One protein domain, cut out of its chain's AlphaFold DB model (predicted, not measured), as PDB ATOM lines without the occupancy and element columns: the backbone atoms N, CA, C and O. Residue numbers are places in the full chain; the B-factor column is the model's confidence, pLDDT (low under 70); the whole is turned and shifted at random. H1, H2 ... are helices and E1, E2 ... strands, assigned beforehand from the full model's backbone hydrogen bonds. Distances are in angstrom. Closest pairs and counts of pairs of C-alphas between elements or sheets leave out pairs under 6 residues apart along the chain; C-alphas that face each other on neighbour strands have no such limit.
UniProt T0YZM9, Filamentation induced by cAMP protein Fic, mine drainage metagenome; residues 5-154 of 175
ATOM      1  N   SER A   5     148.015 174.742 129.793       80.56
ATOM      2  CA  SER A   5     147.291 174.209 130.950       80.56
ATOM      3  C   SER A   5     146.405 175.242 131.653       80.56
ATOM      4  O   SER A   5     145.345 174.873 132.154       80.56
ATOM      5  N   LEU A   6     146.784 176.527 131.671       78.69
ATOM      6  CA  LEU A   6     145.976 177.576 132.301       78.69
ATOM      7  C   LEU A   6     144.725 177.918 131.486       78.69
ATOM      8  O   LEU A   6     143.683 178.196 132.077       78.69
ATOM      9  N   ILE A   7     144.799 177.844 130.157       82.31
ATOM     10  CA  ILE A   7     143.640 178.056 129.280       82.31
ATOM     11  C   ILE A   7     142.666 176.887 129.425       82.31
ATOM     12  O   ILE A   7     141.481 177.098 129.670       82.31
ATOM     13  N   LEU A   8     143.172 175.649 129.386       81.12
ATOM     14  CA  LEU A   8     142.346 174.451 129.578       81.12
ATOM     15  C   LEU A   8     141.680 174.417 130.959       81.12
ATOM     16  O   LEU A   8     140.516 174.044 131.067       81.12
ATOM     17  N   ALA A   9     142.385 174.857 132.007       79.69
ATOM     18  CA  ALA A   9     141.810 174.990 133.343       79.69
ATOM     19  C   ALA A   9     140.686 176.041 133.398       79.69
ATOM     20  O   ALA A   9     139.718 175.865 134.135       79.69
ATOM     21  N   SER A  10     140.792 177.115 132.612       80.38
ATOM     22  CA  SER A  10     139.754 178.153 132.513       80.38
ATOM     23  C   SER A  10     138.526 177.673 131.734       80.38
ATOM     24  O   SER A  10     137.420 178.155 131.970       80.38
ATOM     25  N   TRP A  11     138.707 176.679 130.862       79.88
ATOM     26  CA  TRP A  11     137.666 176.001 130.084       79.88
ATOM     27  C   TRP A  11     137.340 174.602 130.624       79.88
ATOM     28  O   TRP A  11     137.008 173.705 129.852       79.88
ATOM     29  N   ALA A  12     137.444 174.375 131.938       78.75
ATOM     30  CA  ALA A  12     137.382 173.029 132.516       78.75
ATOM     31  C   ALA A  12     136.147 172.208 132.083       78.75
ATOM     32  O   ALA A  12     136.277 171.016 131.811       78.75
ATOM     33  N   GLN A  13     134.971 172.835 131.968       78.81
ATOM     34  CA  GLN A  13     133.747 172.158 131.513       78.81
ATOM     35  C   GLN A  13     133.812 171.755 130.035       78.81
ATOM     36  O   GLN A  13     133.523 170.610 129.691       78.81
ATOM     37  N   ASP A  14     134.264 172.651 129.156       77.00
ATOM     38  CA  ASP A  14     134.451 172.343 127.734       77.00
ATOM     39  C   ASP A  14     135.568 171.318 127.510       77.00
ATOM     40  O   ASP A  14     135.478 170.457 126.633       77.00
ATOM     41  N   TYR A  15     136.617 171.366 128.326       79.00
ATOM     42  CA  TYR A  15     137.680 170.370 128.319       79.00
ATOM     43  C   TYR A  15     137.132 168.976 128.655       79.00
ATOM     44  O   TYR A  15     137.323 168.040 127.875       79.00
ATOM     45  N   ILE A  16     136.401 168.845 129.769       81.81
ATOM     46  CA  ILE A  16     135.798 167.575 130.200       81.81
ATOM     47  C   ILE A  16     134.799 167.080 129.154       81.81
ATOM     48  O   ILE A  16     134.935 165.953 128.689       81.81
ATOM     49  N   GLY A  17     133.877 167.931 128.696       80.75
ATOM     50  CA  GLY A  17     132.893 167.545 127.684       80.75
ATOM     51  C   GLY A  17     133.531 167.126 126.353       80.75
ATOM     52  O   GLY A  17     132.976 166.307 125.630       80.75
ATOM     53  N   GLY A  18     134.711 167.656 126.018       79.31
ATOM     54  CA  GLY A  18     135.435 167.294 124.794       79.31
ATOM     55  C   GLY A  18     136.074 165.919 124.914       79.31
ATOM     56  O   GLY A  18     136.006 165.117 123.988       79.31
ATOM     57  N   LEU A  19     136.645 165.628 126.082       82.88
ATOM     58  CA  LEU A  19     137.200 164.320 126.401       82.88
ATOM     59  C   LEU A  19     136.097 163.260 126.515       82.88
ATOM     60  O   LEU A  19     136.259 162.148 126.018       82.88
ATOM     61  N   GLU A  20     134.960 163.593 127.119       85.62
ATOM     62  CA  GLU A  20     133.797 162.706 127.193       85.62
ATOM     63  C   GLU A  20     133.223 162.406 125.811       85.62
ATOM     64  O   GLU A  20     132.872 161.259 125.552       85.62
ATOM     65  N   ALA A  21     133.229 163.366 124.883       82.94
ATOM     66  CA  ALA A  21     132.808 163.123 123.503       82.94
ATOM     67  C   ALA A  21     133.688 162.090 122.772       82.94
ATOM     68  O   ALA A  21     133.222 161.433 121.847       82.94
ATOM     69  N   THR A  22     134.940 161.881 123.200       81.12
ATOM     70  CA  THR A  22     135.781 160.790 122.669       81.12
ATOM     71  C   THR A  22     135.429 159.412 123.235       81.12
ATOM     72  O   THR A  22     135.875 158.397 122.702       81.12
ATOM     73  N   ARG A  23     134.608 159.343 124.291       82.81
ATOM     74  CA  ARG A  23     134.099 158.098 124.879       82.81
ATOM     75  C   ARG A  23     132.795 157.694 124.189       82.81
ATOM     76  O   ARG A  23     131.718 157.763 124.772       82.81
ATOM     77  N   TYR A  24     132.898 157.275 122.934       79.81
ATOM     78  CA  TYR A  24     131.774 156.727 122.172       79.81
ATOM     79  C   TYR A  24     131.687 155.201 122.336       79.81
ATOM     80  O   TYR A  24     132.650 154.533 122.712       79.81
ATOM     81  N   SER A  25     130.516 154.637 122.036       81.31
ATOM     82  CA  SER A  25     130.311 153.188 121.923       81.31
ATOM     83  C   SER A  25     130.154 152.808 120.453       81.31
ATOM     84  O   SER A  25     129.388 153.453 119.743       81.31
ATOM     85  N   GLY A  26     130.840 151.759 119.992       83.88
ATOM     86  CA  GLY A  26     130.721 151.260 118.615       83.88
ATOM     87  C   GLY A  26     132.028 151.307 117.821       83.88
ATOM     88  O   GLY A  26     133.115 151.253 118.391       83.88
ATOM     89  N   SER A  27     131.916 151.344 116.488       86.88
ATOM     90  CA  SER A  27     133.078 151.310 115.590       86.88
ATOM     91  C   SER A  27     133.925 152.584 115.703       86.88
ATOM     92  O   SER A  27     133.358 153.675 115.662       86.88
ATOM     93  N   PRO A  28     135.268 152.492 115.702       82.50
ATOM     94  CA  PRO A  28     136.145 153.662 115.658       82.50
ATOM     95  C   PRO A  28     136.040 154.538 114.412       82.50
ATOM     96  O   PRO A  28     136.567 155.645 114.385       82.50
ATOM     97  N   THR A  29     135.370 154.046 113.375       88.75
ATOM     98  CA  THR A  29     135.103 154.782 112.136       88.75
ATOM     99  C   THR A  29     133.674 155.318 112.060       88.75
ATOM    100  O   THR A  29     133.272 155.818 111.009       88.75
ATOM    101  N   SER A  30     132.886 155.202 113.138       89.56
ATOM    102  CA  SER A  30     131.517 155.714 113.155       89.56
ATOM    103  C   SER A  30     131.486 157.242 113.064       89.56
ATOM    104  O   SER A  30     132.488 157.935 113.265       89.56
ATOM    105  N   LYS A  31     130.315 157.788 112.740       88.69
ATOM    106  CA  LYS A  31     130.120 159.238 112.681       88.69
ATOM    107  C   LYS A  31     130.367 159.879 114.051       88.69
ATOM    108  O   LYS A  31     131.082 160.869 114.134       88.69
ATOM    109  N   GLU A  32     129.867 159.251 115.110       86.31
ATOM    110  CA  GLU A  32     130.001 159.685 116.502       86.31
ATOM    111  C   GLU A  32     131.472 159.698 116.947       86.31
ATOM    112  O   GLU A  32     131.921 160.655 117.576       86.31
ATOM    113  N   ALA A  33     132.249 158.677 116.560       85.38
ATOM    114  CA  ALA A  33     133.685 158.610 116.830       85.38
ATOM    115  C   ALA A  33     134.449 159.780 116.191       85.38
ATOM    116  O   ALA A  33     135.271 160.436 116.838       85.38
ATOM    117  N   ASN A  34     134.144 160.070 114.922       87.81
ATOM    118  CA  ASN A  34     134.753 161.175 114.187       87.81
ATOM    119  C   ASN A  34     134.351 162.541 114.761       87.81
ATOM    120  O   ASN A  34     135.198 163.422 114.895       87.81
ATOM    121  N   GLU A  35     133.081 162.727 115.127       88.50
ATOM    122  CA  GLU A  35     132.587 163.966 115.740       88.50
ATOM    123  C   GLU A  35     133.271 164.248 117.082       88.50
ATOM    124  O   GLU A  35     133.744 165.367 117.302       88.50
ATOM    125  N   GLY A  36     133.408 163.234 117.941       86.81
ATOM    126  CA  GLY A  36     134.100 163.357 119.224       86.81
ATOM    127  C   GLY A  36     135.573 163.743 119.081       86.81
ATOM    128  O   GLY A  36     136.044 164.670 119.744       86.81
ATOM    129  N   ILE A  37     136.301 163.083 118.172       87.38
ATOM    130  CA  ILE A  37     137.712 163.399 117.891       87.38
ATOM    131  C   ILE A  37     137.856 164.809 117.306       87.38
ATOM    132  O   ILE A  37     138.714 165.569 117.756       87.38
ATOM    133  N   ASN A  38     137.014 165.189 116.342       89.94
ATOM    134  CA  ASN A  38     137.063 166.519 115.731       89.94
ATOM    135  C   ASN A  38     136.780 167.627 116.754       89.94
ATOM    136  O   ASN A  38     137.476 168.644 116.761       89.94
ATOM    137  N   LEU A  39     135.810 167.418 117.651       87.38
ATOM    138  CA  LEU A  39     135.519 168.346 118.743       87.38
ATOM    139  C   LEU A  39     136.729 168.514 119.668       87.38
ATOM    140  O   LEU A  39     137.108 169.638 120.002       87.38
ATOM    141  N   TRP A  40     137.355 167.404 120.060       86.56
ATOM    142  CA  TRP A  40     138.536 167.422 120.915       86.56
ATOM    143  C   TRP A  40     139.723 168.142 120.263       86.56
ATOM    144  O   TRP A  40     140.308 169.042 120.871       86.56
ATOM    145  N   ILE A  41     140.043 167.800 119.010       89.88
ATOM    146  CA  ILE A  41     141.118 168.443 118.243       89.88
ATOM    147  C   ILE A  41     140.847 169.942 118.106       89.88
ATOM    148  O   ILE A  41     141.744 170.741 118.363       89.88
ATOM    149  N   GLY A  42     139.618 170.335 117.758       89.69
ATOM    150  CA  GLY A  42     139.233 171.739 117.626       89.69
ATOM    151  C   GLY A  42     139.424 172.526 118.924       89.69
ATOM    152  O   GLY A  42     140.027 173.602 118.913       89.69
ATOM    153  N   ARG A  43     138.991 171.974 120.065       85.88
ATOM    154  CA  ARG A  43     139.167 172.600 121.388       85.88
ATOM    155  C   ARG A  43     140.639 172.746 121.762       85.88
ATOM    156  O   ARG A  43     141.068 173.833 122.147       85.88
ATOM    157  N   PHE A  44     141.424 171.682 121.603       86.50
ATOM    158  CA  PHE A  44     142.844 171.708 121.946       86.50
ATOM    159  C   PHE A  44     143.640 172.648 121.033       86.50
ATOM    160  O   PHE A  44     144.439 173.447 121.516       86.50
ATOM    161  N   ALA A  45     143.380 172.624 119.722       91.12
ATOM    162  CA  ALA A  45     144.002 173.538 118.767       91.12
ATOM    163  C   ALA A  45     143.671 175.004 119.084       91.12
ATOM    164  O   ALA A  45     144.559 175.856 119.034       91.12
ATOM    165  N   THR A  46     142.428 175.292 119.480       89.06
ATOM    166  CA  THR A  46     142.013 176.638 119.908       89.06
ATOM    167  C   THR A  46     142.763 177.076 121.167       89.06
ATOM    168  O   THR A  46     143.280 178.192 121.213       89.06
ATOM    169  N   ALA A  47     142.897 176.193 122.162       87.75
ATOM    170  CA  ALA A  47     143.664 176.481 123.374       87.75
ATOM    171  C   ALA A  47     145.150 176.735 123.073       87.75
ATOM    172  O   ALA A  47     145.734 177.674 123.609       87.75
ATOM    173  N   CYS A  48     145.760 175.946 122.182       89.38
ATOM    174  CA  CYS A  48     147.142 176.142 121.743       89.38
ATOM    175  C   CYS A  48     147.338 177.472 121.015       89.38
ATOM    176  O   CYS A  48     148.279 178.196 121.334       89.38
ATOM    177  N   LYS A  49     146.454 177.805 120.064       90.62
ATOM    178  CA  LYS A  49     146.504 179.082 119.340       90.62
ATOM    179  C   LYS A  49     146.472 180.247 120.323       90.62
ATOM    180  O   LYS A  49     147.360 181.091 120.310       90.62
ATOM    181  N   ARG A  50     145.505 180.225 121.237       86.44
ATOM    182  CA  ARG A  50     145.364 181.260 122.253       86.44
ATOM    183  C   ARG A  50     146.593 181.367 123.159       86.44
ATOM    184  O   ARG A  50     147.029 182.467 123.462       86.44
ATOM    185  N   ALA A  51     147.190 180.242 123.552       87.12
ATOM    186  CA  ALA A  51     148.408 180.245 124.362       87.12
ATOM    187  C   ALA A  51     149.568 180.966 123.658       87.12
ATOM    188  O   ALA A  51     150.344 181.664 124.308       87.12
ATOM    189  N   VAL A  52     149.692 180.789 122.339       90.25
ATOM    190  CA  VAL A  52     150.697 181.477 121.519       90.25
ATOM    191  C   VAL A  52     150.387 182.971 121.420       90.25
ATOM    192  O   VAL A  52     151.287 183.772 121.660       90.25
ATOM    193  N   ASP A  53     149.134 183.341 121.148       89.12
ATOM    194  CA  ASP A  53     148.703 184.744 121.042       89.12
ATOM    195  C   ASP A  53     148.921 185.509 122.370       89.12
ATOM    196  O   ASP A  53     149.486 186.608 122.393       89.12
ATOM    197  N   ASP A  54     148.558 184.892 123.500       86.94
ATOM    198  CA  ASP A  54     148.749 185.454 124.843       86.94
ATOM    199  C   ASP A  54     150.252 185.606 125.178       86.94
ATOM    200  O   ASP A  54     150.669 186.624 125.736       86.94
ATOM    201  N   ALA A  55     151.104 184.643 124.793       87.25
ATOM    202  CA  ALA A  55     152.557 184.777 124.957       87.25
ATOM    203  C   ALA A  55     153.168 185.871 124.078       87.25
ATOM    204  O   ALA A  55     154.040 186.594 124.562       87.25
ATOM    205  N   GLY A  56     152.719 186.008 122.828       89.81
ATOM    206  CA  GLY A  56     153.170 187.081 121.939       89.81
ATOM    207  C   GLY A  56     152.861 188.457 122.527       89.81
ATOM    208  O   GLY A  56     153.736 189.317 122.596       89.81
ATOM    209  N   SER A  57     151.658 188.620 123.081       88.62
ATOM    210  CA  SER A  57     151.250 189.855 123.765       88.62
ATOM    211  C   SER A  57     152.156 190.186 124.963       88.62
ATOM    212  O   SER A  57     152.551 191.337 125.162       88.62
ATOM    213  N   PHE A  58     152.536 189.178 125.757       89.94
ATOM    214  CA  PHE A  58     153.481 189.362 126.862       89.94
ATOM    215  C   PHE A  58     154.893 189.716 126.378       89.94
ATOM    216  O   PHE A  58     155.537 190.582 126.971       89.94
ATOM    217  N   GLU A  59     155.380 189.083 125.308       91.38
ATOM    218  CA  GLU A  59     156.693 189.383 124.725       91.38
ATOM    219  C   GLU A  59     156.767 190.837 124.235       91.38
ATOM    220  O   GLU A  59     157.715 191.558 124.560       91.38
ATOM    221  N   GLU A  60     155.732 191.319 123.546       93.06
ATOM    222  CA  GLU A  60     155.625 192.719 123.122       93.06
ATOM    223  C   GLU A  60     155.628 193.690 124.311       93.06
ATOM    224  O   GLU A  60     156.313 194.725 124.286       93.06
ATOM    225  N   GLN A  61     154.900 193.356 125.379       93.81
ATOM    226  CA  GLN A  61     154.871 194.157 126.599       93.81
ATOM    227  C   GLN A  61     156.238 194.172 127.297       93.81
ATOM    228  O   GLN A  61     156.707 195.239 127.698       93.81
ATOM    229  N   ALA A  62     156.913 193.027 127.395       93.00
ATOM    230  CA  ALA A  62     158.241 192.918 127.989       93.00
ATOM    231  C   ALA A  62     159.293 193.720 127.209       93.00
ATOM    232  O   ALA A  62     160.065 194.470 127.809       93.00
ATOM    233  N   LEU A  63     159.281 193.646 125.872       93.62
ATOM    234  CA  LEU A  63     160.144 194.465 125.014       93.62
ATOM    235  C   LEU A  63     159.861 195.960 125.185       93.62
ATOM    236  O   LEU A  63     160.774 196.785 125.133       93.62
ATOM    237  N   THR A  64     158.595 196.327 125.387       96.06
ATOM    238  CA  THR A  64     158.200 197.713 125.655       96.06
ATOM    239  C   THR A  64     158.747 198.203 126.992       96.06
ATOM    240  O   THR A  64     159.327 199.288 127.041       96.06
ATOM    241  N   ILE A  65     158.642 197.390 128.046       96.88
ATOM    242  CA  ILE A  65     159.227 197.676 129.362       96.88
ATOM    243  C   ILE A  65     160.750 197.831 129.251       96.88
ATOM    244  O   ILE A  65     161.300 198.822 129.729       96.88
ATOM    245  N   GLU A  66     161.441 196.920 128.553       95.44
ATOM    246  CA  GLU A  66     162.895 197.012 128.374       95.44
ATOM    247  C   GLU A  66     163.300 198.306 127.644       95.44
ATOM    248  O   GLU A  66     164.250 198.977 128.058       95.44
ATOM    249  N   ARG A  67     162.578 198.701 126.584       94.94
ATOM    250  CA  ARG A  67     162.832 199.976 125.886       94.94
ATOM    251  C   ARG A  67     162.680 201.170 126.825       94.94
ATOM    252  O   ARG A  67     163.586 201.998 126.891       94.94
ATOM    253  N   GLN A  68     161.601 201.218 127.604       96.81
ATOM    254  CA  GLN A  68     161.364 202.293 128.573       96.81
ATOM    255  C   GLN A  68     162.458 202.352 129.645       96.81
ATOM    256  O   GLN A  68     162.911 203.432 130.021       96.81
ATOM    257  N   TRP A  69     162.941 201.205 130.123       97.19
ATOM    258  CA  TRP A  69     164.073 201.158 131.047       97.19
ATOM    259  C   TRP A  69     165.350 201.737 130.438       97.19
ATOM    260  O   TRP A  69     166.054 202.509 131.093       97.19
ATOM    261  N   ARG A  70     165.647 201.395 129.179       95.75
ATOM    262  CA  ARG A  70     166.808 201.934 128.458       95.75
ATOM    263  C   ARG A  70     166.706 203.447 128.278       95.75
ATOM    264  O   ARG A  70     167.706 204.132 128.463       95.75
ATOM    265  N   GLU A  71     165.515 203.968 128.000       96.00
ATOM    266  CA  GLU A  71     165.259 205.411 127.928       96.00
ATOM    267  C   GLU A  71     165.515 206.104 129.276       96.00
ATOM    268  O   GLU A  71     166.267 207.079 129.320       96.00
ATOM    269  N   ARG A  72     164.993 205.562 130.389       95.81
ATOM    270  CA  ARG A  72     165.209 206.105 131.749       95.81
ATOM    271  C   ARG A  72     166.688 206.134 132.152       95.81
ATOM    272  O   ARG A  72     167.126 207.043 132.848       95.81
ATOM    273  N   LEU A  73     167.464 205.134 131.730       95.94
ATOM    274  CA  LEU A  73     168.885 204.994 132.071       95.94
ATOM    275  C   LEU A  73     169.827 205.789 131.156       95.94
ATOM    276  O   LEU A  73     171.012 205.928 131.491       95.94
ATOM    277  N   GLY A  74     169.341 206.266 130.007       93.56
ATOM    278  CA  GLY A  74     170.135 206.945 128.989       93.56
ATOM    279  C   GLY A  74     171.175 206.030 128.330       93.56
ATOM    280  O   GLY A  74     170.913 204.877 127.990       93.56
ATOM    281  N   LYS A  75     172.395 206.541 128.115       93.94
ATOM    282  CA  LYS A  75     173.452 205.780 127.430       93.94
ATOM    283  C   LYS A  75     173.908 204.584 128.276       93.94
ATOM    284  O   LYS A  75     174.402 204.735 129.398       93.94
ATOM    285  N   ILE A  76     173.815 203.388 127.697       95.62
ATOM    286  CA  ILE A  76     174.279 202.132 128.295       95.62
ATOM    287  C   ILE A  76     175.374 201.543 127.407       95.62
ATOM    288  O   ILE A  76     175.213 201.407 126.195       95.62
ATOM    289  N   ARG A  77     176.508 201.183 128.010       94.75
ATOM    290  CA  ARG A  77     177.578 200.470 127.308       94.75
ATOM    291  C   ARG A  77     177.134 199.033 127.029       94.75
ATOM    292  O   ARG A  77     176.735 198.331 127.959       94.75
ATOM    293  N   ALA A  78     177.267 198.589 125.779       94.62
ATOM    294  CA  ALA A  78     176.996 197.207 125.396       94.62
ATOM    295  C   ALA A  78     177.831 196.226 126.236       94.62
ATOM    296  O   ALA A  78     179.013 196.481 126.491       94.62
ATOM    297  N   ARG A  79     177.217 195.110 126.650       92.75
ATOM    298  CA  ARG A  79     177.824 194.074 127.512       92.75
ATOM    299  C   ARG A  79     178.278 194.566 128.894       92.75
ATOM    300  O   ARG A  79     179.058 193.890 129.556       92.75
ATOM    301  N   SER A  80     177.828 195.739 129.341       95.62
ATOM    302  CA  SER A  80     177.974 196.122 130.750       95.62
ATOM    303  C   SER A  80     177.039 195.290 131.629       95.62
ATOM    304  O   SER A  80     176.038 194.767 131.142       95.62
ATOM    305  N   ALA A  81     177.313 195.225 132.933       96.19
ATOM    306  CA  ALA A  81     176.427 194.558 133.888       96.19
ATOM    307  C   ALA A  81     174.978 195.083 133.812       96.19
ATOM    308  O   ALA A  81     174.045 194.295 133.878       96.19
ATOM    309  N   VAL A  82     174.791 196.389 133.577       97.00
ATOM    310  CA  VAL A  82     173.468 197.003 133.354       97.00
ATOM    311  C   VAL A  82     172.808 196.459 132.082       97.00
ATOM    312  O   VAL A  82     171.659 196.041 132.132       97.00
ATOM    313  N   ASP A  83     173.522 196.428 130.951       96.25
ATOM    314  CA  ASP A  83     172.981 195.912 129.682       96.25
ATOM    315  C   ASP A  83     172.582 194.430 129.772       96.25
ATOM    316  O   ASP A  83     171.546 194.036 129.239       96.25
ATOM    317  N   LEU A  84     173.392 193.620 130.461       95.62
ATOM    318  CA  LEU A  84     173.118 192.197 130.679       95.62
ATOM    319  C   LEU A  84     171.914 191.995 131.607       95.62
ATOM    320  O   LEU A  84     171.040 191.185 131.306       95.62
ATOM    321  N   LEU A  85     171.839 192.766 132.695       95.69
ATOM    322  CA  LEU A  85     170.727 192.718 133.641       95.69
ATOM    323  C   LEU A  85     169.393 193.074 132.986       95.69
ATOM    324  O   LEU A  85     168.426 192.352 133.194       95.69
ATOM    325  N   LEU A  86     169.327 194.131 132.172       95.25
ATOM    326  CA  LEU A  86     168.071 194.543 131.530       95.25
ATOM    327  C   LEU A  86     167.447 193.426 130.685       95.25
ATOM    328  O   LEU A  86     166.244 193.203 130.766       95.25
ATOM    329  N   ARG A  87     168.273 192.689 129.933       92.06
ATOM    330  CA  ARG A  87     167.822 191.543 129.126       92.06
ATOM    331  C   ARG A  87     167.382 190.374 130.002       92.06
ATOM    332  O   ARG A  87     166.426 189.676 129.688       92.06
ATOM    333  N   LEU A  88     168.103 190.146 131.098       93.31
ATOM    334  CA  LEU A  88     167.856 189.024 131.991       93.31
ATOM    335  C   LEU A  88     166.576 189.201 132.820       93.31
ATOM    336  O   LEU A  88     165.856 188.228 133.041       93.31
ATOM    337  N   LEU A  89     166.279 190.423 133.267       94.12
ATOM    338  CA  LEU A  89     165.170 190.714 134.182       94.12
ATOM    339  C   LEU A  89     163.790 190.350 133.619       94.12
ATOM    340  O   LEU A  89     162.870 190.115 134.398       94.12
ATOM    341  N   VAL A  90     163.651 190.247 132.295       88.31
ATOM    342  CA  VAL A  90     162.424 189.759 131.647       88.31
ATOM    343  C   VAL A  90     162.145 188.295 132.014       88.31
ATOM    344  O   VAL A  90     161.007 187.937 132.307       88.31
ATOM    345  N   GLY A  91     163.179 187.449 132.024       88.25
ATOM    346  CA  GLY A  91     163.064 186.023 132.351       88.25
ATOM    347  C   GLY A  91     163.306 185.694 133.827       88.25
ATOM    348  O   GLY A  91     162.864 184.653 134.306       88.25
ATOM    349  N   ALA A  92     163.998 186.573 134.552       91.50
ATOM    350  CA  ALA A  92     164.312 186.420 135.967       91.50
ATOM    351  C   ALA A  92     164.016 187.731 136.717       91.50
ATOM    352  O   ALA A  92     164.936 188.492 137.019       91.50
ATOM    353  N   PRO A  93     162.739 188.018 137.028       94.75
ATOM    354  CA  PRO A  93     162.345 189.295 137.616       94.75
ATOM    355  C   PRO A  93     162.662 189.414 139.109       94.75
ATOM    356  O   PRO A  93     162.493 190.490 139.670       94.75
ATOM    357  N   VAL A  94     163.099 188.336 139.767       95.19
ATOM    358  CA  VAL A  94     163.533 188.338 141.170       95.19
ATOM    359  C   VAL A  94     164.954 187.805 141.233       95.19
ATOM    360  O   VAL A  94     165.225 186.688 140.797       95.19
ATOM    361  N   ILE A  95     165.863 188.614 141.766       95.00
ATOM    362  CA  ILE A  95     167.300 188.367 141.695       95.00
ATOM    363  C   ILE A  95     168.002 188.657 143.019       95.00
ATOM    364  O   ILE A  95     167.544 189.456 143.836       95.00
ATOM    365  N   THR A  96     169.170 188.049 143.207       95.00
ATOM    366  CA  THR A  96     170.148 188.455 144.224       95.00
ATOM    367  C   THR A  96     171.444 188.875 143.541       95.00
ATOM    368  O   THR A  96     171.723 188.454 142.420       95.00
ATOM    369  N   VAL A  97     172.270 189.676 144.217       94.69
ATOM    370  CA  VAL A  97     173.564 190.096 143.649       94.69
ATOM    371  C   VAL A  97     174.455 188.884 143.347       94.69
ATOM    372  O   VAL A  97     175.040 188.824 142.271       94.69
ATOM    373  N   ASN A  98     174.517 187.909 144.263       92.69
ATOM    374  CA  ASN A  98     175.341 186.705 144.110       92.69
ATOM    375  C   ASN A  98     174.891 185.867 142.909       92.69
ATOM    376  O   ASN A  98     175.684 185.611 142.012       92.69
ATOM    377  N   SER A  99     173.601 185.513 142.860       91.38
ATOM    378  CA  SER A  99     173.066 184.663 141.789       91.38
ATOM    379  C   SER A  99     173.264 185.277 140.407       91.38
ATOM    380  O   SER A  99     173.463 184.558 139.436       91.38
ATOM    381  N   ILE A 100     173.201 186.609 140.308       92.88
ATOM    382  CA  ILE A 100     173.430 187.300 139.042       92.88
ATOM    383  C   ILE A 100     174.898 187.376 138.695       92.88
ATOM    384  O   ILE A 100     175.222 187.094 137.549       92.88
ATOM    385  N   ALA A 101     175.764 187.750 139.637       94.62
ATOM    386  CA  ALA A 101     177.198 187.852 139.391       94.62
ATOM    387  C   ALA A 101     177.740 186.551 138.775       94.62
ATOM    388  O   ALA A 101     178.418 186.593 137.747       94.62
ATOM    389  N   ASP A 102     177.324 185.412 139.337       92.81
ATOM    390  CA  ASP A 102     177.662 184.082 138.833       92.81
ATOM    391  C   ASP A 102     177.070 183.828 137.437       92.81
ATOM    392  O   ASP A 102     177.771 183.373 136.535       92.81
ATOM    393  N   LEU A 103     175.792 184.166 137.228       92.00
ATOM    394  CA  LEU A 103     175.084 183.913 135.971       92.00
ATOM    395  C   LEU A 103     175.608 184.745 134.792       92.00
ATOM    396  O   LEU A 103     175.701 184.235 133.678       92.00
ATOM    397  N   ILE A 104     175.923 186.025 135.009       92.06
ATOM    398  CA  ILE A 104     176.401 186.929 133.948       92.06
ATOM    399  C   ILE A 104     177.931 186.946 133.830       92.06
ATOM    400  O   ILE A 104     178.462 187.611 132.940       92.06
ATOM    401  N   GLY A 105     178.644 186.242 134.717       93.31
ATOM    402  CA  GLY A 105     180.105 186.166 134.725       93.31
ATOM    403  C   GLY A 105     180.790 187.502 135.030       93.31
ATOM    404  O   GLY A 105     181.875 187.777 134.517       93.31
ATOM    405  N   VAL A 106     180.155 188.361 135.830       94.94
ATOM    406  CA  VAL A 106     180.682 189.677 136.221       94.94
ATOM    407  C   VAL A 106     180.951 189.682 137.722       94.94
ATOM    408  O   VAL A 106     180.224 189.068 138.493       94.94
ATOM    409  N   SER A 107     181.986 190.402 138.165       95.88
ATOM    410  CA  SER A 107     182.309 190.478 139.592       95.88
ATOM    411  C   SER A 107     181.124 190.973 140.430       95.88
ATOM    412  O   SER A 107     180.310 191.795 139.993       95.88
ATOM    413  N   PHE A 108     181.061 190.507 141.679       95.12
ATOM    414  CA  PHE A 108     180.037 190.922 142.637       95.12
ATOM    415  C   PHE A 108     179.943 192.451 142.766       95.12
ATOM    416  O   PHE A 108     178.843 192.995 142.785       95.12
ATOM    417  N   VAL A 109     181.085 193.148 142.813       96.06
ATOM    418  CA  VAL A 109     181.144 194.612 142.973       96.06
ATOM    419  C   VAL A 109     180.468 195.325 141.802       96.06
ATOM    420  O   VAL A 109     179.525 196.081 142.024       96.06
ATOM    421  N   HIS A 110     180.859 195.021 140.559       96.00
ATOM    422  CA  HIS A 110     180.252 195.633 139.373       96.00
ATOM    423  C   HIS A 110     178.769 195.257 139.221       96.00
ATOM    424  O   HIS A 110     177.956 196.065 138.769       96.00
ATOM    425  N   THR A 111     178.395 194.039 139.620       96.38
ATOM    426  CA  THR A 111     176.993 193.602 139.636       96.38
ATOM    427  C   THR A 111     176.182 194.403 140.655       96.38
ATOM    428  O   THR A 111     175.088 194.873 140.347       96.38
ATOM    429  N   ASN A 112     176.724 194.621 141.855       96.00
ATOM    430  CA  ASN A 112     176.083 195.418 142.896       96.00
ATOM    431  C   ASN A 112     175.934 196.894 142.488       96.00
ATOM    432  O   ASN A 112     174.894 197.494 142.751       96.00
ATOM    433  N   GLU A 113     176.937 197.477 141.830       97.19
ATOM    434  CA  GLU A 113     176.863 198.835 141.271       97.19
ATOM    435  C   GLU A 113     175.768 198.948 140.207       97.19
ATOM    436  O   GLU A 113     174.966 199.882 140.233       97.19
ATOM    437  N   ALA A 114     175.679 197.967 139.304       97.00
ATOM    438  CA  ALA A 114     174.628 197.929 138.296       97.00
ATOM    439  C   ALA A 114     173.236 197.811 138.929       97.00
ATOM    440  O   ALA A 114     172.345 198.574 138.567       97.00
ATOM    441  N   ILE A 115     173.056 196.919 139.907       96.69
ATOM    442  CA  ILE A 115     171.795 196.787 140.653       96.69
ATOM    443  C   ILE A 115     171.445 198.095 141.364       96.69
ATOM    444  O   ILE A 115     170.299 198.520 141.292       96.69
ATOM    445  N   THR A 116     172.416 198.762 141.992       96.81
ATOM    446  CA  THR A 116     172.195 200.056 142.660       96.81
ATOM    447  C   THR A 116     171.690 201.095 141.661       96.81
ATOM    448  O   THR A 116     170.640 201.686 141.886       96.81
ATOM    449  N   ARG A 117     172.328 201.214 140.489       97.44
ATOM    450  CA  ARG A 117     171.861 202.105 139.415       97.44
ATOM    451  C   ARG A 117     170.440 201.775 138.941       97.44
ATOM    452  O   ARG A 117     169.681 202.684 138.623       97.44
ATOM    453  N   LEU A 118     170.078 200.493 138.860       97.56
ATOM    454  CA  LEU A 118     168.721 200.078 138.488       97.56
ATOM    455  C   LEU A 118     167.695 200.398 139.585       97.56
ATOM    456  O   LEU A 118     166.562 200.746 139.263       97.56
ATOM    457  N   VAL A 119     168.076 200.305 140.859       97.38
ATOM    458  CA  VAL A 119     167.236 200.740 141.985       97.38
ATOM    459  C   VAL A 119     167.036 202.252 141.952       97.38
ATOM    460  O   VAL A 119     165.900 202.712 142.038       97.38
ATOM    461  N   ASP A 120     168.105 203.021 141.746       97.06
ATOM    462  CA  ASP A 120     168.049 204.486 141.666       97.06
ATOM    463  C   ASP A 120     167.180 204.962 140.489       97.06
ATOM    464  O   ASP A 120     166.492 205.976 140.581       97.06
ATOM    465  N   ALA A 121     167.160 204.200 139.391       97.19
ATOM    466  CA  ALA A 121     166.291 204.439 138.238       97.19
ATOM    467  C   ALA A 121     164.842 203.934 138.424       97.19
ATOM    468  O   ALA A 121     164.038 204.028 137.494       97.19
ATOM    469  N   GLY A 122     164.503 203.358 139.584       96.75
ATOM    470  CA  GLY A 122     163.174 202.817 139.889       96.75
ATOM    471  C   GLY A 122     162.816 201.526 139.144       96.75
ATOM    472  O   GLY A 122     161.658 201.121 139.152       96.75
ATOM    473  N   ILE A 123     163.789 200.878 138.498       97.62
ATOM    474  CA  ILE A 123     163.606 199.633 137.737       97.62
ATOM    475  C   ILE A 123     163.558 198.430 138.681       97.62
ATOM    476  O   ILE A 123     162.758 197.512 138.498       97.62
ATOM    477  N   LEU A 124     164.421 198.440 139.699       97.75
ATOM    478  CA  LEU A 124     164.466 197.417 140.735       97.75
ATOM    479  C   LEU A 124     163.988 197.960 142.076       97.75
ATOM    480  O   LEU A 124     164.208 199.118 142.423       97.75
ATOM    481  N   LYS A 125     163.409 197.073 142.882       96.69
ATOM    482  CA  LYS A 125     163.039 197.342 144.269       96.69
ATOM    483  C   LYS A 125     163.613 196.269 145.179       96.69
ATOM    484  O   LYS A 125     163.443 195.081 144.930       96.69
ATOM    485  N   GLN A 126     164.275 196.675 146.260       94.94
ATOM    486  CA  GLN A 126     164.703 195.734 147.292       94.94
ATOM    487  C   GLN A 126     163.481 195.216 148.065       94.94
ATOM    488  O   GLN A 126     162.687 196.011 148.569       94.94
ATOM    489  N   VAL A 127     163.345 193.893 148.189       92.00
ATOM    490  CA  VAL A 127     162.197 193.256 148.868       92.00
ATOM    491  C   VAL A 127     162.525 192.739 150.267       92.00
ATOM    492  O   VAL A 127     161.650 192.635 151.120       92.00
ATOM    493  N   THR A 128     163.791 192.444 150.546       86.50
ATOM    494  CA  THR A 128     164.235 191.984 151.869       86.50
ATOM    495  C   THR A 128     164.619 193.154 152.770       86.50
ATOM    496  O   THR A 128     165.357 194.040 152.345       86.50
ATOM    497  N   VAL A 129     164.225 193.109 154.045       71.56
ATOM    498  CA  VAL A 129     164.531 194.153 155.049       71.56
ATOM    499  C   VAL A 129     166.000 194.113 155.523       71.56
ATOM    500  O   VAL A 129     166.548 195.122 155.959       71.56
ATOM    501  N   GLY A 130     166.669 192.957 155.426       71.06
ATOM    502  CA  GLY A 130     168.026 192.743 155.948       71.06
ATOM    503  C   GLY A 130     169.172 193.230 155.046       71.06
ATOM    504  O   GLY A 130     169.029 193.370 153.835       71.06
ATOM    505  N   ARG A 131     170.359 193.435 155.646       67.19
ATOM    506  CA  ARG A 131     171.598 193.827 154.932       67.19
ATOM    507  C   ARG A 131     172.281 192.678 154.175       67.19
ATOM    508  O   ARG A 131     173.016 192.941 153.228       67.19
ATOM    509  N   ARG A 132     172.080 191.423 154.591       74.56
ATOM    510  CA  ARG A 132     172.653 190.221 153.951       74.56
ATOM    511  C   ARG A 132     171.605 189.518 153.095       74.56
ATOM    512  O   ARG A 132     170.424 189.579 153.413       74.56
ATOM    513  N   ASN A 133     172.066 188.838 152.042       77.06
ATOM    514  CA  ASN A 133     171.233 188.078 151.107       77.06
ATOM    515  C   ASN A 133     170.072 188.902 150.514       77.06
ATOM    516  O   ASN A 133     168.928 188.455 150.477       77.06
ATOM    517  N   ARG A 134     170.374 190.146 150.112       89.94
ATOM    518  CA  ARG A 134     169.369 191.071 149.583       89.94
ATOM    519  C   ARG A 134     168.781 190.533 148.284       89.94
ATOM    520  O   ARG A 134     169.536 190.250 147.351       89.94
ATOM    521  N   ALA A 135     167.457 190.457 148.233       94.62
ATOM    522  CA  ALA A 135     166.722 190.177 147.012       94.62
ATOM    523  C   ALA A 135     166.113 191.466 146.454       94.62
ATOM    524  O   ALA A 135     165.677 192.350 147.203       94.62
ATOM    525  N   PHE A 136     166.091 191.546 145.130       96.81
ATOM    526  CA  PHE A 136     165.546 192.652 144.365       96.81
ATOM    527  C   PHE A 136     164.540 192.108 143.364       96.81
ATOM    528  O   PHE A 136     164.766 191.056 142.769       96.81
ATOM    529  N   GLU A 137     163.446 192.829 143.182       97.12
ATOM    530  CA  GLU A 137     162.418 192.509 142.203       97.12
ATOM    531  C   GLU A 137     162.343 193.592 141.124       97.12
ATOM    532  O   GLU A 137     162.641 194.753 141.409       97.12
ATOM    533  N   ALA A 138     161.919 193.221 139.916       97.75
ATOM    534  CA  ALA A 138     161.538 194.119 138.830       97.75
ATOM    535  C   ALA A 138     160.000 194.225 138.778       97.75
ATOM    536  O   ALA A 138     159.346 193.378 138.156       97.75
ATOM    537  N   PRO A 139     159.383 195.234 139.429       96.44
ATOM    538  CA  PRO A 139     157.936 195.261 139.631       96.44
ATOM    539  C   PRO A 139     157.134 195.332 138.327       96.44
ATOM    540  O   PRO A 139     156.033 194.793 138.267       96.44
ATOM    541  N   GLU A 140     157.676 195.987 137.297       96.56
ATOM    542  CA  GLU A 140     157.015 196.148 135.994       96.56
ATOM    543  C   GLU A 140     156.875 194.813 135.250       96.56
ATOM    544  O   GLU A 140     155.811 194.530 134.705       96.56
ATOM    545  N   ILE A 141     157.897 193.949 135.295       95.50
ATOM    546  CA  ILE A 141     157.829 192.604 134.697       95.50
ATOM    547  C   ILE A 141     156.898 191.698 135.503       95.50
ATOM    548  O   ILE A 141     156.108 190.957 134.922       95.50
ATOM    549  N   ILE A 142     156.941 191.779 136.837       94.19
ATOM    550  CA  ILE A 142     156.024 191.019 137.699       94.19
ATOM    551  C   ILE A 142     154.571 191.402 137.405       94.19
ATOM    552  O   ILE A 142     153.714 190.525 137.314       94.19
ATOM    553  N   GLU A 143     154.281 192.693 137.227       93.81
ATOM    554  CA  GLU A 143     152.932 193.144 136.877       93.81
ATOM    555  C   GLU A 143     152.526 192.703 135.466       93.81
ATOM    556  O   GLU A 143     151.389 192.273 135.280       93.81
ATOM    557  N   ALA A 144     153.437 192.743 134.487       92.56
ATOM    558  CA  ALA A 144     153.176 192.213 133.147       92.56
ATOM    559  C   ALA A 144     152.839 190.712 133.190       92.56
ATOM    560  O   ALA A 144     151.878 190.269 132.565       92.56
ATOM    561  N   PHE A 145     153.562 189.933 133.998       89.44
ATOM    562  CA  PHE A 145     153.283 188.509 134.175       89.44
ATOM    563  C   PHE A 145     151.946 188.271 134.889       89.44
ATOM    564  O   PHE A 145     151.147 187.438 134.464       89.44
ATOM    565  N   ALA A 146     151.641 189.049 135.929       88.94
ATOM    566  CA  ALA A 146     150.349 188.987 136.609       88.94
ATOM    567  C   ALA A 146     149.182 189.379 135.684       88.94
ATOM    568  O   ALA A 146     148.080 188.839 135.812       88.94
ATOM    569  N   ALA A 147     149.393 190.310 134.750       88.06
ATOM    570  CA  ALA A 147     148.415 190.659 133.726       88.06
ATOM    571  C   ALA A 147     148.185 189.501 132.747       88.06
ATOM    572  O   ALA A 147     147.029 189.140 132.520       88.06
ATOM    573  N   LEU A 148     149.258 188.865 132.270       87.12
ATOM    574  CA  LEU A 148     149.183 187.655 131.449       87.12
ATOM    575  C   LEU A 148     148.418 186.534 132.168       87.12
ATOM    576  O   LEU A 148     147.524 185.925 131.588       87.12
ATOM    577  N   GLU A 149     148.699 186.277 133.448       84.75
ATOM    578  CA  GLU A 149     147.973 185.258 134.218       84.75
ATOM    579  C   GLU A 149     146.468 185.533 134.304       84.75
ATOM    580  O   GLU A 149     145.669 184.594 134.244       84.75
ATOM    581  N   ARG A 150     146.077 186.806 134.455       85.56
ATOM    582  CA  ARG A 150     144.669 187.228 134.454       85.56
ATOM    583  C   ARG A 150     144.031 187.034 133.082       85.56
ATOM    584  O   ARG A 150     142.907 186.549 133.014       85.56
ATOM    585  N   GLN A 151     144.750 187.367 132.014       84.50
ATOM    586  CA  GLN A 151     144.307 187.177 130.634       84.50
ATOM    587  C   GLN A 151     144.066 185.697 130.323       84.50
ATOM    588  O   GLN A 151     142.978 185.321 129.893       84.50
ATOM    589  N   LEU A 152     145.026 184.836 130.661       82.31
ATOM    590  CA  LEU A 152     144.935 183.379 130.502       82.31
ATOM    591  C   LEU A 152     143.790 182.751 131.309       82.31
ATOM    592  O   LEU A 152     143.344 181.653 130.989       82.31
ATOM    593  N   ALA A 153     143.343 183.416 132.376       81.50
ATOM    594  CA  ALA A 153     142.245 182.971 133.229       81.50
ATOM    595  C   ALA A 153     140.853 183.425 132.762       81.50
ATOM    596  O   ALA A 153     139.853 182.983 133.327       81.50
ATOM    597  N   SER A 154     140.778 184.335 131.790       81.12
ATOM    598  CA  SER A 154     139.517 184.794 131.201       81.12
ATOM    599  C   SER A 154     139.040 183.796 130.136       81.12
ATOM    600  O   SER A 154     139.865 183.315 129.360       81.12
TER     601      SER A 154
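AT A GLANCE: This is residues 5 to 154 of the 175 residues of the protein "Filamentation induced by cAMP protein Fic" of mine drainage metagenome (UniProt T0YZM9). One long helix, H3, makes the length of an extended model; H2 folds back beside its first part and H7 lies side by side with a later part, while a small head of H4, H5, H6 and the two-stranded sheet E1 E2 sits at its far end. Residues 26 to 31, at the opposite end from the head, stand free. The printed part has 150 residues, with seven named helices and two named strands in the order H1, H2, H3, H4, E1, H5, H6, E2, H7; the sheet, of order E1 - E2, is antiparallel and the class is mostly helix. The whole is extended, with a radius of gyration of the C-alphas of 22.8 A and spans of 71 by 31 by 26 A.

IN THESE COORDINATES: H1 is residues 5 to 10, beginning at C-alpha 5 (147.291, 174.209, 130.950), and H2 is residues 12 to 21, 14.2 A long. H3, residues 31 to 73, measures 63.0 A and ends at C-alpha 73 (168.885, 204.994, 132.071). H4 is residues 81 to 88, E1 94 to 96, H5 97 to 104 and H6 108 to 120, 18.1 A long. E2 is residues 135 to 137, and H7, residues 139 to 152, is 19.8 A long and ends at C-alpha 152 (144.935, 183.379, 130.502).

HOW THE PARTS SIT: H3 is the hub, touching four other helices. With residues 35 to 43 alone it touches H2, in a helical hairpin, at a shallow tilt of 30 degrees, opposite ways; the closest C-alphas, of Ala 21 and Gly 36, are 4.5 A apart. With residues 51 to 65 alone it touches H7, at a shallow tilt of 17 degrees, opposite ways; the closest C-alphas, of Phe 58 and Leu 148, are 6.5 A apart. H1 touches H3, about perpendicular at 73 degrees, with the C-alphas of Ile 7 and Ala 47 closest at 6.1 A. H3 and H4, a helical hairpin, only just touch, with 3 pairs of C-alphas within 8 A; the closest, of Glu 66 and Leu 86, are 6.5 A apart. H6 touches H4, with the C-alphas of Val 82 and Ala 114 closest at 5.2 A, and H5, with those of Ala 101 and Phe 108 closest at 5.3 A. E1 and E2 are antiparallel, with N 95 and O 136 2.9 A apart, within hydrogen-bond range. In H1, H2, H3, H5, H6 and H7 every O i to N i+4 pair is within hydrogen-bond range; in H4 3 of 4 are. H2 and H7 are apart.

THE WHOLE: The two C-alphas farthest apart, of Gly 26 and Val 109, are 70.8 A apart. The printed part has no cut. The link from H6 to E2, residues 121 to 134, is long; in it residues 125 to 126 pair antiparallel with residues 136 to 137 of E2. The mean pLDDT of the printed part is 89.9, and one residue, Arg 131, is under 70.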